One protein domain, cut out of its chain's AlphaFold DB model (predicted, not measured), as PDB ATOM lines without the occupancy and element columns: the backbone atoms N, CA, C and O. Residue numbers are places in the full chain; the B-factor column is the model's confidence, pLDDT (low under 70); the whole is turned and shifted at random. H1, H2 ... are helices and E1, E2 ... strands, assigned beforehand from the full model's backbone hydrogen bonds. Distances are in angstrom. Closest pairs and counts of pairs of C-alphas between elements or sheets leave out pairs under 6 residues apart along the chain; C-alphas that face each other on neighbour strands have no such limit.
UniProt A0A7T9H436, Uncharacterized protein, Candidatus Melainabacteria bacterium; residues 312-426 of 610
ATOM      1  N   GLU A 312      -8.390 111.080   9.608       54.12
ATOM      2  CA  GLU A 312      -8.144 110.298  10.825       54.12
ATOM      3  C   GLU A 312      -9.004 109.040  10.837       54.12
ATOM      4  O   GLU A 312      -8.499 108.002  11.239       54.12
ATOM      5  N   LYS A 313     -10.234 109.085  10.309       55.38
ATOM      6  CA  LYS A 313     -11.090 107.901  10.181       55.38
ATOM      7  C   LYS A 313     -10.464 106.836   9.282       55.38
ATOM      8  O   LYS A 313     -10.391 105.690   9.704       55.38
ATOM      9  N   PHE A 314      -9.918 107.196   8.116       53.69
ATOM     10  CA  PHE A 314      -9.219 106.230   7.253       53.69
ATOM     11  C   PHE A 314      -7.935 105.686   7.900       53.69
ATOM     12  O   PHE A 314      -7.699 104.479   7.917       53.69
ATOM     13  N   SER A 315      -7.115 106.565   8.489       49.56
ATOM     14  CA  SER A 315      -5.881 106.156   9.175       49.56
ATOM     15  C   SER A 315      -6.179 105.268  10.385       49.56
ATOM     16  O   SER A 315      -5.480 104.286  10.611       49.56
ATOM     17  N   ALA A 316      -7.227 105.587  11.144       58.44
ATOM     18  CA  ALA A 316      -7.700 104.805  12.274       58.44
ATOM     19  C   ALA A 316      -8.274 103.467  11.812       58.44
ATOM     20  O   ALA A 316      -7.899 102.466  12.396       58.44
ATOM     21  N   GLN A 317      -9.066 103.416  10.737       60.12
ATOM     22  CA  GLN A 317      -9.624 102.177  10.181       60.12
ATOM     23  C   GLN A 317      -8.548 101.243   9.618       60.12
ATOM     24  O   GLN A 317      -8.609 100.037   9.844       60.12
ATOM     25  N   LEU A 318      -7.536 101.780   8.928       55.22
ATOM     26  CA  LEU A 318      -6.396 100.996   8.446       55.22
ATOM     27  C   LEU A 318      -5.560 100.471   9.623       55.22
ATOM     28  O   LEU A 318      -5.221  99.294   9.667       55.22
ATOM     29  N   ILE A 319      -5.278 101.322  10.618       51.25
ATOM     30  CA  ILE A 319      -4.566 100.931  11.845       51.25
ATOM     31  C   ILE A 319      -5.380  99.919  12.663       51.25
ATOM     32  O   ILE A 319      -4.805  99.006  13.244       51.25
ATOM     33  N   GLU A 320      -6.697 100.072  12.728       55.44
ATOM     34  CA  GLU A 320      -7.607  99.200  13.464       55.44
ATOM     35  C   GLU A 320      -7.734  97.847  12.773       55.44
ATOM     36  O   GLU A 320      -7.565  96.848  13.452       55.44
ATOM     37  N   ARG A 321      -7.859  97.783  11.440       56.28
ATOM     38  CA  ARG A 321      -7.791  96.519  10.679       56.28
ATOM     39  C   ARG A 321      -6.442  95.813  10.801       56.28
ATOM     40  O   ARG A 321      -6.401  94.597  10.942       56.28
ATOM     41  N   ILE A 322      -5.336  96.562  10.802       50.44
ATOM     42  CA  ILE A 322      -4.000  96.001  11.066       50.44
ATOM     43  C   ILE A 322      -3.909  95.451  12.504       50.44
ATOM     44  O   ILE A 322      -3.191  94.484  12.746       50.44
ATOM     45  N   LYS A 323      -4.630  96.047  13.464       47.69
ATOM     46  CA  LYS A 323      -4.681  95.600  14.868       47.69
ATOM     47  C   LYS A 323      -5.652  94.441  15.112       47.69
ATOM     48  O   LYS A 323      -5.362  93.610  15.963       47.69
ATOM     49  N   THR A 324      -6.784  94.389  14.411       49.31
ATOM     50  CA  THR A 324      -7.835  93.361  14.555       49.31
ATOM     51  C   THR A 324      -7.623  92.164  13.639       49.31
ATOM     52  O   THR A 324      -8.526  91.352  13.457       49.31
ATOM     53  N   TYR A 325      -6.423  92.054  13.076       47.94
ATOM     54  CA  TYR A 325      -6.037  91.024  12.135       47.94
ATOM     55  C   TYR A 325      -6.346  89.611  12.661       47.94
ATOM     56  O   TYR A 325      -5.684  89.099  13.567       47.94
ATOM     57  N   ASP A 326      -7.376  88.996  12.075       45.62
ATOM     58  CA  ASP A 326      -7.799  87.625  12.341       45.62
ATOM     59  C   ASP A 326      -6.947  86.676  11.488       45.62
ATOM     60  O   ASP A 326      -6.924  86.757  10.258       45.62
ATOM     61  N   ALA A 327      -6.236  85.759  12.144       49.00
ATOM     62  CA  ALA A 327      -5.298  84.826  11.518       49.00
ATOM     63  C   ALA A 327      -5.946  83.877  10.484       49.00
ATOM     64  O   ALA A 327      -5.239  83.131   9.810       49.00
ATOM     65  N   LYS A 328      -7.279  83.885  10.364       42.78
ATOM     66  CA  LYS A 328      -8.048  82.931   9.559       42.78
ATOM     67  C   LYS A 328      -8.252  83.327   8.096       42.78
ATOM     68  O   LYS A 328      -8.469  82.428   7.288       42.78
ATOM     69  N   GLN A 329      -8.178  84.612   7.728       56.31
ATOM     70  CA  GLN A 329      -8.312  85.063   6.329       56.31
ATOM     71  C   GLN A 329      -7.426  86.289   6.030       56.31
ATOM     72  O   GLN A 329      -7.906  87.423   6.059       56.31
ATOM     73  N   PRO A 330      -6.127  86.089   5.738       60.91
ATOM     74  CA  PRO A 330      -5.220  87.174   5.366       60.91
ATOM     75  C   PRO A 330      -5.629  87.809   4.025       60.91
ATOM     76  O   PRO A 330      -5.453  87.192   2.977       60.91
ATOM     77  N   GLN A 331      -6.151  89.038   4.027       75.06
ATOM     78  CA  GLN A 331      -6.363  89.825   2.801       75.06
ATOM     79  C   GLN A 331      -5.254  90.871   2.648       75.06
ATOM     80  O   GLN A 331      -4.913  91.550   3.614       75.06
ATOM     81  N   SER A 332      -4.692  90.973   1.438       80.31
ATOM     82  CA  SER A 332      -3.674  91.972   1.080       80.31
ATOM     83  C   SER A 332      -4.168  93.385   1.388       80.31
ATOM     84  O   SER A 332      -5.298  93.706   1.038       80.31
ATOM     85  N   VAL A 333      -3.319  94.235   1.977       83.50
ATOM     86  CA  VAL A 333      -3.657  95.656   2.240       83.50
ATOM     87  C   VAL A 333      -3.350  96.575   1.051       83.50
ATOM     88  O   VAL A 333      -3.478  97.802   1.122       83.50
ATOM     89  N   LEU A 334      -2.854  95.986  -0.039       81.75
ATOM     90  CA  LEU A 334      -2.403  96.702  -1.219       81.75
ATOM     91  C   LEU A 334      -3.544  97.452  -1.942       81.75
ATOM     92  O   LEU A 334      -3.324  98.615  -2.287       81.75
ATOM     93  N   PRO A 335      -4.751  96.882  -2.147       84.31
ATOM     94  CA  PRO A 335      -5.862  97.597  -2.782       84.31
ATOM     95  C   PRO A 335      -6.273  98.867  -2.025       84.31
ATOM     96  O   PRO A 335      -6.520  99.903  -2.643       84.31
ATOM     97  N   GLU A 336      -6.291  98.829  -0.691       82.12
ATOM     98  CA  GLU A 336      -6.620  99.981   0.150       82.12
ATOM     99  C   GLU A 336      -5.536 101.053   0.102       82.12
ATOM    100  O   GLU A 336      -5.847 102.244   0.024       82.12
ATOM    101  N   PHE A 337      -4.262 100.651   0.110       85.69
ATOM    102  CA  PHE A 337      -3.160 101.588  -0.087       85.69
ATOM    103  C   PHE A 337      -3.243 102.268  -1.462       85.69
ATOM    104  O   PHE A 337      -3.079 103.484  -1.552       85.69
ATOM    105  N   ILE A 338      -3.554 101.517  -2.524       82.81
ATOM    106  CA  ILE A 338      -3.741 102.057  -3.878       82.81
ATOM    107  C   ILE A 338      -4.915 103.044  -3.908       82.81
ATOM    108  O   ILE A 338      -4.773 104.143  -4.436       82.81
ATOM    109  N   ALA A 339      -6.059 102.697  -3.310       80.94
ATOM    110  CA  ALA A 339      -7.220 103.585  -3.224       80.94
ATOM    111  C   ALA A 339      -6.920 104.865  -2.420       80.94
ATOM    112  O   ALA A 339      -7.369 105.954  -2.774       80.94
ATOM    113  N   PHE A 340      -6.111 104.765  -1.367       81.25
ATOM    114  CA  PHE A 340      -5.642 105.926  -0.616       81.25
ATOM    115  C   PHE A 340      -4.699 106.809  -1.435       81.25
ATOM    116  O   PHE A 340      -4.863 108.029  -1.464       81.25
ATOM    117  N   ALA A 341      -3.740 106.200  -2.136       78.81
ATOM    118  CA  ALA A 341      -2.828 106.907  -3.025       78.81
ATOM    119  C   ALA A 341      -3.575 107.607  -4.177       78.81
ATOM    120  O   ALA A 341      -3.169 108.700  -4.563       78.81
ATOM    121  N   LYS A 342      -4.700 107.037  -4.655       76.69
ATOM    122  CA  LYS A 342      -5.628 107.668  -5.622       76.69
ATOM    123  C   LYS A 342      -6.220 108.979  -5.094       76.69
ATOM    124  O   LYS A 342      -6.336 109.941  -5.844       76.69
ATOM    125  N   ASN A 343      -6.590 109.011  -3.816       76.06
ATOM    126  CA  ASN A 343      -7.354 110.113  -3.225       76.06
ATOM    127  C   ASN A 343      -6.485 111.226  -2.621       76.06
ATOM    128  O   ASN A 343      -6.984 112.320  -2.352       76.06
ATOM    129  N   ILE A 344      -5.190 110.984  -2.401       75.00
ATOM    130  CA  ILE A 344      -4.264 112.054  -2.020       75.00
ATOM    131  C   ILE A 344      -3.934 112.874  -3.262       75.00
ATOM    132  O   ILE A 344      -3.284 112.400  -4.190       75.00
ATOM    133  N   ASN A 345      -4.335 114.145  -3.243       58.25
ATOM    134  CA  ASN A 345      -4.096 115.100  -4.317       58.25
ATOM    135  C   ASN A 345      -2.615 115.532  -4.368       58.25
ATOM    136  O   ASN A 345      -2.297 116.663  -4.027       58.25
ATOM    137  N   GLY A 346      -1.702 114.604  -4.689       58.22
ATOM    138  CA  GLY A 346      -0.291 114.785  -5.083       58.22
ATOM    139  C   GLY A 346       0.677 115.545  -4.158       58.22
ATOM    140  O   GLY A 346       1.882 115.447  -4.366       58.22
ATOM    141  N   GLN A 347       0.196 116.291  -3.163       58.22
ATOM    142  CA  GLN A 347       0.960 117.305  -2.429       58.22
ATOM    143  C   GLN A 347       1.195 116.943  -0.956       58.22
ATOM    144  O   GLN A 347       2.104 117.484  -0.330       58.22
ATOM    145  N   ASP A 348       0.450 115.983  -0.396       76.25
ATOM    146  CA  ASP A 348       0.639 115.539   0.993       76.25
ATOM    147  C   ASP A 348       1.584 114.327   1.078       76.25
ATOM    148  O   ASP A 348       1.206 113.198   1.415       76.25
ATOM    149  N   PHE A 349       2.852 114.573   0.734       71.88
ATOM    150  CA  PHE A 349       3.913 113.561   0.724       71.88
ATOM    151  C   PHE A 349       4.115 112.892   2.089       71.88
ATOM    152  O   PHE A 349       4.475 111.716   2.147       71.88
ATOM    153  N   ALA A 350       3.855 113.607   3.188       69.00
ATOM    154  CA  ALA A 350       3.997 113.075   4.539       69.00
ATOM    155  C   ALA A 350       2.954 111.986   4.833       69.00
ATOM    156  O   ALA A 350       3.294 110.928   5.371       69.00
ATOM    157  N   LYS A 351       1.693 112.204   4.437       75.56
ATOM    158  CA  LYS A 351       0.635 111.195   4.588       75.56
ATOM    159  C   LYS A 351       0.856 109.993   3.677       75.56
ATOM    160  O   LYS A 351       0.724 108.862   4.142       75.56
ATOM    161  N   LEU A 352       1.250 110.226   2.424       78.62
ATOM    162  CA  LEU A 352       1.547 109.148   1.478       78.62
ATOM    163  C   LEU A 352       2.724 108.283   1.960       78.62
ATOM    164  O   LEU A 352       2.631 107.059   1.949       78.62
ATOM    165  N   SER A 353       3.789 108.914   2.463       76.19
ATOM    166  CA  SER A 353       4.967 108.232   3.015       76.19
ATOM    167  C   SER A 353       4.614 107.350   4.216       76.19
ATOM    168  O   SER A 353       4.987 106.176   4.280       76.19
ATOM    169  N   LYS A 354       3.811 107.882   5.144       77.75
ATOM    170  CA  LYS A 354       3.350 107.136   6.319       77.75
ATOM    171  C   LYS A 354       2.468 105.945   5.937       77.75
ATOM    172  O   LYS A 354       2.669 104.856   6.471       77.75
ATOM    173  N   ALA A 355       1.514 106.136   5.026       78.38
ATOM    174  CA  ALA A 355       0.634 105.064   4.570       78.38
ATOM    175  C   ALA A 355       1.399 103.970   3.816       78.38
ATOM    176  O   ALA A 355       1.152 102.792   4.052       78.38
ATOM    177  N   PHE A 356       2.372 104.349   2.982       84.50
ATOM    178  CA  PHE A 356       3.232 103.404   2.273       84.50
ATOM    179  C   PHE A 356       4.034 102.531   3.240       84.50
ATOM    180  O   PHE A 356       4.024 101.309   3.119       84.50
ATOM    181  N   ASN A 357       4.668 103.136   4.249       79.88
ATOM    182  CA  ASN A 357       5.444 102.381   5.232       79.88
ATOM    183  C   ASN A 357       4.571 101.404   6.039       79.88
ATOM    184  O   ASN A 357       4.975 100.272   6.299       79.88
ATOM    185  N   LEU A 358       3.360 101.822   6.413       79.00
ATOM    186  CA  LEU A 358       2.410 100.957   7.115       79.00
ATOM    187  C   LEU A 358       1.920  99.807   6.232       79.00
ATOM    188  O   LEU A 358       1.882  98.667   6.694       79.00
ATOM    189  N   ALA A 359       1.597 100.087   4.968       80.12
ATOM    190  CA  ALA A 359       1.185  99.071   4.009       80.12
ATOM    191  C   ALA A 359       2.305  98.052   3.764       80.12
ATOM    192  O   ALA A 359       2.052  96.854   3.767       80.12
ATOM    193  N   LEU A 360       3.556  98.506   3.637       82.50
ATOM    194  CA  LEU A 360       4.699  97.622   3.428       82.50
ATOM    195  C   LEU A 360       4.948  96.697   4.630       82.50
ATOM    196  O   LEU A 360       5.183  95.504   4.455       82.50
ATOM    197  N   GLN A 361       4.874  97.232   5.852       78.62
ATOM    198  CA  GLN A 361       5.012  96.432   7.073       78.62
ATOM    199  C   GLN A 361       3.876  95.422   7.229       78.62
ATOM    200  O   GLN A 361       4.126  94.281   7.614       78.62
ATOM    201  N   ALA A 362       2.639  95.830   6.944       79.50
ATOM    202  CA  ALA A 362       1.492  94.935   6.978       79.50
ATOM    203  C   ALA A 362       1.655  93.813   5.947       79.50
ATOM    204  O   ALA A 362       1.579  92.644   6.308       79.50
ATOM    205  N   GLU A 363       2.006  94.139   4.706       83.12
ATOM    206  CA  GLU A 363       2.116  93.152   3.634       83.12
ATOM    207  C   GLU A 363       3.279  92.168   3.835       83.12
ATOM    208  O   GLU A 363       3.153  90.979   3.530       83.12
ATOM    209  N   ALA A 364       4.376  92.633   4.444       78.00
ATOM    210  CA  ALA A 364       5.472  91.780   4.894       78.00
ATOM    211  C   ALA A 364       5.071  90.835   6.040       78.00
ATOM    212  O   ALA A 364       5.626  89.744   6.148       78.00
ATOM    213  N   ARG A 365       4.108  91.221   6.889       77.38
ATOM    214  CA  ARG A 365       3.534  90.320   7.906       77.38
ATOM    215  C   ARG A 365       2.605  89.291   7.278       77.38
ATOM    216  O   ARG A 365       2.641  88.138   7.691       77.38
ATOM    217  N   LEU A 366       1.796  89.688   6.292       78.31
ATOM    218  CA  LEU A 366       0.875  88.773   5.603       78.31
ATOM    219  C   LEU A 366       1.621  87.682   4.833       78.31
ATOM    220  O   LEU A 366       1.184  86.534   4.804       78.31
ATOM    221  N   ASN A 367       2.751  88.044   4.226       80.50
ATOM    222  CA  ASN A 367       3.536  87.156   3.379       80.50
ATOM    223  C   ASN A 367       4.978  87.088   3.906       80.50
ATOM    224  O   ASN A 367       5.871  87.677   3.303       80.50
ATOM    225  N   PRO A 368       5.248  86.393   5.025       75.31
ATOM    226  CA  PRO A 368       6.574  86.401   5.639       75.31
ATOM    227  C   PRO A 368       7.666  85.783   4.751       75.31
ATOM    228  O   PRO A 368       8.841  86.064   4.967       75.31
ATOM    229  N   GLU A 369       7.283  84.987   3.749       81.62
ATOM    230  CA  GLU A 369       8.203  84.362   2.789       81.62
ATOM    231  C   GLU A 369       8.375  85.146   1.482       81.62
ATOM    232  O   GLU A 369       9.192  84.761   0.651       81.62
ATOM    233  N   ILE A 370       7.636  86.246   1.276       81.44
ATOM    234  CA  ILE A 370       7.812  87.058   0.067       81.44
ATOM    235  C   ILE A 370       9.202  87.688   0.085       81.44
ATOM    236  O   ILE A 370       9.607  88.260   1.098       81.44
ATOM    237  N   ASP A 371       9.953  87.627  -1.009       83.94
ATOM    238  CA  ASP A 371      11.216  88.354  -1.067       83.94
ATOM    239  C   ASP A 371      10.967  89.872  -1.233       83.94
ATOM    240  O   ASP A 371       9.850  90.337  -1.485       83.94
ATOM    241  N   LEU A 372      12.002  90.691  -1.026       77.06
ATOM    242  CA  LEU A 372      11.861  92.145  -1.157       77.06
ATOM    243  C   LEU A 372      11.538  92.611  -2.577       77.06
ATOM    244  O   LEU A 372      10.886  93.644  -2.745       77.06
ATOM    245  N   LYS A 373      12.058  91.916  -3.588       84.31
ATOM    246  CA  LYS A 373      11.880  92.294  -4.990       84.31
ATOM    247  C   LYS A 373      10.440  92.042  -5.407       84.31
ATOM    248  O   LYS A 373       9.833  92.920  -6.010       84.31
ATOM    249  N   ASP A 374       9.875  90.917  -4.995       85.00
ATOM    250  CA  ASP A 374       8.483  90.545  -5.205       85.00
ATOM    251  C   ASP A 374       7.538  91.483  -4.456       85.00
ATOM    252  O   ASP A 374       6.522  91.919  -5.001       85.00
ATOM    253  N   LEU A 375       7.891  91.871  -3.225       83.00
ATOM    254  CA  LEU A 375       7.121  92.857  -2.471       83.00
ATOM    255  C   LEU A 375       7.130  94.223  -3.175       83.00
ATOM    256  O   LEU A 375       6.073  94.818  -3.381       83.00
ATOM    257  N   ALA A 376       8.298  94.698  -3.615       85.94
ATOM    258  CA  ALA A 376       8.413  95.929  -4.395       85.94
ATOM    259  C   ALA A 376       7.651  95.844  -5.731       85.94
ATOM    260  O   ALA A 376       6.985  96.805  -6.124       85.94
ATOM    261  N   LEU A 377       7.698  94.693  -6.409       88.38
ATOM    262  CA  LEU A 377       6.998  94.439  -7.668       88.38
ATOM    263  C   LEU A 377       5.477  94.505  -7.497       88.38
ATOM    264  O   LEU A 377       4.804  95.111  -8.325       88.38
ATOM    265  N   ARG A 378       4.926  93.952  -6.411       86.94
ATOM    266  CA  ARG A 378       3.484  94.035  -6.119       86.94
ATOM    267  C   ARG A 378       3.020  95.479  -5.963       86.94
ATOM    268  O   ARG A 378       2.044  95.878  -6.598       86.94
ATOM    269  N   PHE A 379       3.753  96.280  -5.189       86.88
ATOM    270  CA  PHE A 379       3.445  97.703  -5.048       86.88
ATOM    271  C   PHE A 379       3.594  98.461  -6.374       86.88
ATOM    272  O   PHE A 379       2.750  99.296  -6.690       86.88
ATOM    273  N   ASN A 380       4.604  98.137  -7.185       86.19
ATOM    274  CA  ASN A 380       4.761  98.709  -8.523       86.19
ATOM    275  C   ASN A 380       3.589  98.400  -9.446       86.19
ATOM    276  O   ASN A 380       3.094  99.308 -10.103       86.19
ATOM    277  N   THR A 381       3.135  97.149  -9.498       87.06
ATOM    278  CA  THR A 381       2.006  96.744 -10.347       87.06
ATOM    279  C   THR A 381       0.748  97.527  -9.988       87.06
ATOM    280  O   THR A 381       0.074  98.038 -10.876       87.06
ATOM    281  N   GLY A 382       0.491  97.706  -8.690       80.19
ATOM    282  CA  GLY A 382      -0.626  98.508  -8.197       80.19
ATOM    283  C   GLY A 382      -0.507 100.010  -8.465       80.19
ATOM    284  O   GLY A 382      -1.513 100.690  -8.649       80.19
ATOM    285  N   LEU A 383       0.719 100.537  -8.493       81.81
ATOM    286  CA  LEU A 383       0.989 101.958  -8.718       81.81
ATOM    287  C   LEU A 383       1.191 102.325 -10.198       81.81
ATOM    288  O   LEU A 383       1.173 103.509 -10.542       81.81
ATOM    289  N   LYS A 384       1.356 101.332 -11.083       78.62
ATOM    290  CA  LYS A 384       1.606 101.520 -12.521       78.62
ATOM    291  C   LYS A 384       0.493 102.315 -13.208       78.62
ATOM    292  O   LYS A 384       0.785 103.081 -14.120       78.62
ATOM    293  N   GLU A 385      -0.745 102.201 -12.724       71.69
ATOM    294  CA  GLU A 385      -1.900 102.977 -13.204       71.69
ATOM    295  C   GLU A 385      -1.736 104.501 -13.027       71.69
ATOM    296  O   GLU A 385      -2.429 105.265 -13.693       71.69
ATOM    297  N   PHE A 386      -0.825 104.970 -12.162       72.81
ATOM    298  CA  PHE A 386      -0.682 106.401 -11.858       72.81
ATOM    299  C   PHE A 386       0.412 107.114 -12.632       72.81
ATOM    300  O   PHE A 386       0.407 108.343 -12.647       72.81
ATOM    301  N   GLY A 387       1.395 106.390 -13.181       70.56
ATOM    302  CA  GLY A 387       2.566 106.940 -13.889       70.56
ATOM    303  C   GLY A 387       3.475 107.886 -13.077       70.56
ATOM    304  O   GLY A 387       4.599 108.157 -13.487       70.56
ATOM    305  N   LYS A 388       3.020 108.381 -11.918       78.69
ATOM    306  CA  LYS A 388       3.694 109.374 -11.069       78.69
ATOM    307  C   LYS A 388       4.539 108.762  -9.966       78.69
ATOM    308  O   LYS A 388       5.407 109.458  -9.446       78.69
ATOM    309  N   TYR A 389       4.278 107.512  -9.589       83.44
ATOM    310  CA  TYR A 389       4.955 106.843  -8.485       83.44
ATOM    311  C   TYR A 389       5.596 105.535  -8.937       83.44
ATOM    312  O   TYR A 389       5.020 104.796  -9.729       83.44
ATOM    313  N   SER A 390       6.780 105.242  -8.406       87.06
ATOM    314  CA  SER A 390       7.432 103.942  -8.567       87.06
ATOM    315  C   SER A 390       8.017 103.481  -7.243       87.06
ATOM    316  O   SER A 390       8.409 104.284  -6.400       87.06
ATOM    317  N   VAL A 391       8.060 102.176  -7.051       88.38
ATOM    318  CA  VAL A 391       8.660 101.514  -5.904       88.38
ATOM    319  C   VAL A 391       9.914 100.798  -6.374       88.38
ATOM    320  O   VAL A 391       9.927 100.142  -7.407       88.38
ATOM    321  N   GLN A 392      11.018 100.952  -5.658       88.69
ATOM    322  CA  GLN A 392      12.288 100.348  -6.047       88.69
ATOM    323  C   GLN A 392      12.956  99.729  -4.833       88.69
ATOM    324  O   GLN A 392      12.843 100.244  -3.722       88.69
ATOM    325  N   THR A 393      13.683  98.642  -5.049       87.81
ATOM    326  CA  THR A 393      14.644  98.161  -4.062       87.81
ATOM    327  C   THR A 393      15.954  98.907  -4.284       87.81
ATOM    328  O   THR A 393      16.497  98.890  -5.386       87.81
ATOM    329  N   VAL A 394      16.463  99.577  -3.255       79.50
ATOM    330  CA  VAL A 394      17.754 100.277  -3.284       79.50
ATOM    331  C   VAL A 394      18.706  99.654  -2.277       79.50
ATOM    332  O   VAL A 394      18.272  99.125  -1.254       79.50
ATOM    333  N   ARG A 395      20.007  99.723  -2.559       80.25
ATOM    334  CA  ARG A 395      21.052  99.314  -1.620       80.25
ATOM    335  C   ARG A 395      21.511 100.534  -0.823       80.25
ATOM    336  O   ARG A 395      21.875 101.550  -1.407       80.25
ATOM    337  N   LEU A 396      21.432 100.442   0.497       69.81
ATOM    338  CA  LEU A 396      21.919 101.429   1.451       69.81
ATOM    339  C   LEU A 396      23.446 101.321   1.589       69.81
ATOM    340  O   LEU A 396      24.048 100.308   1.226       69.81
ATOM    341  N   GLN A 397      24.080 102.373   2.114       56.97
ATOM    342  CA  GLN A 397      25.544 102.453   2.257       56.97
ATOM    343  C   GLN A 397      26.129 101.397   3.208       56.97
ATOM    344  O   GLN A 397      27.272 100.989   3.039       56.97
ATOM    345  N   ASP A 398      25.343 100.914   4.169       61.59
ATOM    346  CA  ASP A 398      25.704  99.810   5.068       61.59
ATOM    347  C   ASP A 398      25.547  98.421   4.413       61.59
ATOM    348  O   ASP A 398      25.674  97.389   5.070       61.59
ATOM    349  N   GLY A 399      25.247  98.383   3.111       71.19
ATOM    350  CA  GLY A 399      25.032  97.171   2.335       71.19
ATOM    351  C   GLY A 399      23.624  96.584   2.454       71.19
ATOM    352  O   GLY A 399      23.325  95.646   1.705       71.19
ATOM    353  N   GLN A 400      22.757  97.126   3.323       73.88
ATOM    354  CA  GLN A 400      21.378  96.659   3.486       73.88
ATOM    355  C   GLN A 400      20.510  97.042   2.286       73.88
ATOM    356  O   GLN A 400      20.748  98.035   1.607       73.88
ATOM    357  N   SER A 401      19.474  96.255   2.008       79.50
ATOM    358  CA  SER A 401      18.463  96.624   1.009       79.50
ATOM    359  C   SER A 401      17.327  97.411   1.667       79.50
ATOM    360  O   SER A 401      17.021  97.204   2.837       79.50
ATOM    361  N   ALA A 402      16.681  98.304   0.927       81.56
ATOM    362  CA  ALA A 402      15.477  99.006   1.357       81.56
ATOM    363  C   ALA A 402      14.471  99.064   0.211       81.56
ATOM    364  O   ALA A 402      14.863  99.180  -0.949       81.56
ATOM    365  N   ILE A 403      13.178  99.026   0.526       83.38
ATOM    366  CA  ILE A 403      12.127  99.337  -0.449       83.38
ATOM    367  C   ILE A 403      11.791 100.815  -0.309       83.38
ATOM    368  O   ILE A 403      11.447 101.263   0.784       83.38
ATOM    369  N   VAL A 404      11.873 101.559  -1.411       85.62
ATOM    370  CA  VAL A 404      11.614 103.000  -1.456       85.62
ATOM    371  C   VAL A 404      10.485 103.340  -2.415       85.62
ATOM    372  O   VAL A 404      10.392 102.757  -3.489       85.62
ATOM    373  N   LEU A 405       9.658 104.315  -2.040       87.00
ATOM    374  CA  LEU A 405       8.665 104.950  -2.908       87.00
ATOM    375  C   LEU A 405       9.266 106.231  -3.494       87.00
ATOM    376  O   LEU A 405       9.749 107.087  -2.748       87.00
ATOM    377  N   LYS A 406       9.204 106.382  -4.813       85.62
ATOM    378  CA  LYS A 406       9.667 107.543  -5.580       85.62
ATOM    379  C   LYS A 406       8.516 108.202  -6.338       85.62
ATOM    380  O   LYS A 406       7.577 107.520  -6.739       85.62
ATOM    381  N   SER A 407       8.627 109.506  -6.588       84.06
ATOM    382  CA  SER A 407       7.865 110.221  -7.620       84.06
ATOM    383  C   SER A 407       8.821 111.052  -8.466       84.06
ATOM    384  O   SER A 407       9.499 111.934  -7.938       84.06
ATOM    385  N   GLY A 408       8.940 110.727  -9.758       82.94
ATOM    386  CA  GLY A 408      10.053 111.210 -10.583       82.94
ATOM    387  C   GLY A 408      11.405 110.842  -9.958       82.94
ATOM    388  O   GLY A 408      11.620 109.695  -9.562       82.94
ATOM    389  N   GLU A 409      12.290 111.828  -9.806       75.75
ATOM    390  CA  GLU A 409      13.596 111.664  -9.147       75.75
ATOM    391  C   GLU A 409      13.534 111.759  -7.612       75.75
ATOM    392  O   GLU A 409      14.497 111.433  -6.916       75.75
ATOM    393  N   ARG A 410      12.394 112.177  -7.047       73.19
ATOM    394  CA  ARG A 410      12.269 112.444  -5.613       73.19
ATOM    395  C   ARG A 410      11.922 111.179  -4.837       73.19
ATOM    396  O   ARG A 410      10.925 110.513  -5.117       73.19
ATOM    397  N   LEU A 411      12.699 110.887  -3.796       79.62
ATOM    398  CA  LEU A 411      12.403 109.829  -2.828       79.62
ATOM    399  C   LEU A 411      11.389 110.328  -1.787       79.62
ATOM    400  O   LEU A 411      11.594 111.364  -1.158       79.62
ATOM    401  N   ILE A 412      10.288 109.593  -1.621       74.19
ATOM    402  CA  ILE A 412       9.152 109.952  -0.754       74.19
ATOM    403  C   ILE A 412       9.186 109.160   0.558       74.19
ATOM    404  O   ILE A 412       8.878 109.692   1.626       74.19
ATOM    405  N   ALA A 413       9.530 107.875   0.486       76.62
ATOM    406  CA  ALA A 413       9.505 106.962   1.624       76.62
ATOM    407  C   ALA A 413      10.497 105.817   1.430       76.62
ATOM    408  O   ALA A 413      10.859 105.505   0.296       76.62
ATOM    409  N   GLY A 414      10.901 105.176   2.526       75.81
ATOM    410  CA  GLY A 414      11.765 104.007   2.493       75.81
ATOM    411  C   GLY A 414      11.715 103.215   3.791       75.81
ATOM    412  O   GLY A 414      11.712 103.808   4.870       75.81
ATOM    413  N   LEU A 415      11.705 101.888   3.682       77.06
ATOM    414  CA  LEU A 415      11.828 100.972   4.814       77.06
ATOM    415  C   LEU A 415      13.026 100.040   4.598       77.06
ATOM    416  O   LEU A 415      13.079  99.357   3.569       77.06
ATOM    417  N   PRO A 416      13.985 100.010   5.539       72.88
ATOM    418  CA  PRO A 416      15.135  99.122   5.460       72.88
ATOM    419  C   PRO A 416      14.741  97.669   5.752       72.88
ATOM    420  O   PRO A 416      13.781  97.388   6.477       72.88
ATOM    421  N   GLN A 417      15.509  96.743   5.178       75.75
ATOM    422  CA  GLN A 417      15.240  95.308   5.203       75.75
ATOM    423  C   GLN A 417      15.126  94.740   6.620       75.75
ATOM    424  O   GLN A 417      14.246  93.935   6.889       75.75
ATOM    425  N   ASN A 418      15.944  95.211   7.558       66.25
ATOM    426  CA  ASN A 418      15.905  94.770   8.953       66.25
ATOM    427  C   ASN A 418      14.557  95.054   9.654       66.25
ATOM    428  O   ASN A 418      14.109  94.255  10.474       66.25
ATOM    429  N   VAL A 419      13.882  96.162   9.330       64.12
ATOM    430  CA  VAL A 419      12.557  96.504   9.885       64.12
ATOM    431  C   VAL A 419      11.462  95.636   9.256       64.12
ATOM    432  O   VAL A 419      10.495  95.252   9.925       64.12
ATOM    433  N   ILE A 420      11.629  95.299   7.977       68.81
ATOM    434  CA  ILE A 420      10.760  94.364   7.258       68.81
ATOM    435  C   ILE A 420      10.921  92.959   7.857       68.81
ATOM    436  O   ILE A 420       9.927  92.336   8.226       68.81
ATOM    437  N   ASP A 421      12.153  92.506   8.077       71.44
ATOM    438  CA  ASP A 421      12.465  91.202   8.669       71.44
ATOM    439  C   ASP A 421      11.997  91.078  10.123       71.44
ATOM    440  O   ASP A 421      11.427  90.052  10.496       71.44
ATOM    441  N   ALA A 422      12.118  92.131  10.937       62.25
ATOM    442  CA  ALA A 422      11.554  92.144  12.290       62.25
ATOM    443  C   ALA A 422      10.022  91.967  12.281       62.25
ATOM    444  O   ALA A 422       9.448  91.270  13.127       62.25
ATOM    445  N   SER A 423       9.349  92.565  11.292       63.94
ATOM    446  CA  SER A 423       7.905  92.407  11.103       63.94
ATOM    447  C   SER A 423       7.539  90.980  10.677       63.94
ATOM    448  O   SER A 423       6.580  90.425  11.214       63.94
ATOM    449  N   ARG A 424       8.330  90.353   9.792       75.69
ATOM    450  CA  ARG A 424       8.176  88.936   9.403       75.69
ATOM    451  C   ARG A 424       8.344  88.002  10.595       75.69
ATOM    452  O   ARG A 424       7.502  87.135  10.825       75.69
ATOM    453  N   GLN A 425       9.398  88.216  11.382       65.50
ATOM    454  CA  GLN A 425       9.730  87.380  12.532       65.50
ATOM    455  C   GLN A 425       8.623  87.402  13.591       65.50
ATOM    456  O   GLN A 425       8.245  86.354  14.104       65.50
ATOM    457  N   THR A 426       8.041  88.575  13.859       56.19
ATOM    458  CA  THR A 426       6.936  88.726  14.824       56.19
ATOM    459  C   THR A 426       5.721  87.873  14.435       56.19
ATOM    460  O   THR A 426       5.133  87.203  15.284       56.19
TER     461      THR A 426
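AT A GLANCE: This is residues 312 to 426 of the 610 residues of an uncharacterized protein of Candidatus Melainabacteria bacterium (UniProt A0A7T9H436). A small, strongly twisted sheet, E1 E2 E3, has H3 and H4 packed over one face, its other face bare; H2 packs on both helices away from the sheet. H1 lies loosely beyond H2 and H3, and H5 packs on H3's residues 360 to 365. The printed part has 115 residues, with five named helices and three strands in the order H1 H2 H3 H4 E1 E2 E3 H5; the antiparallel sheet runs E1 E2 E3, and the class is mixed. It is compact, radius of gyration of the C-alphas 13.7 A, spans 40 by 35 by 22 A.

HOW THE PARTS SIT: Start at H1, residues 312 to 323, near H2, residues 334 to 343. H2 makes a helical hairpin with the hub H3, residues 349 to 366; find C-alphas Phe 337 and Ala 359, their closest, 6.5 A apart. H4, residues 372 to 386, touches H2 with residues 379 to 383 alone, closest C-alphas Ile 338 and Gly 382, 6.4 A. H3 and H4 are on the same face, two layers, helices over a sheet. The sheet is a meander, each strand the antiparallel neighbour of the one before: E1, residues 390 to 395, E2, 401 to 407, and E3, 410 to 416. Look for N 392 and O 404, 2.9 A, and N 405 and O 413, 2.9 A, within hydrogen-bond range. H5, residues 417 to 426, touches H3, closest C-alphas Arg 365 and Arg 424, 5.1 A. Every O i to N i+4 pair is within hydrogen-bond range in H1, H2, H3 and H5; H4 has 9 of 11.

IN THESE COORDINATES: Find C-alpha 312 at (-8.144, 110.298, 10.825), where H1 begins. H3 spans 25.4 A, H4 21.8 A and E2 19.3 A. H5 ends at C-alpha 426, (6.936, 88.726, 14.824).

THE WHOLE: The C-alphas farthest apart, Lys 328 and Glu 409, are 40.5 A apart. The printed part has no cut and no long link. Its mean pLDDT is 73.4; residues 312 to 330 are among those under 70.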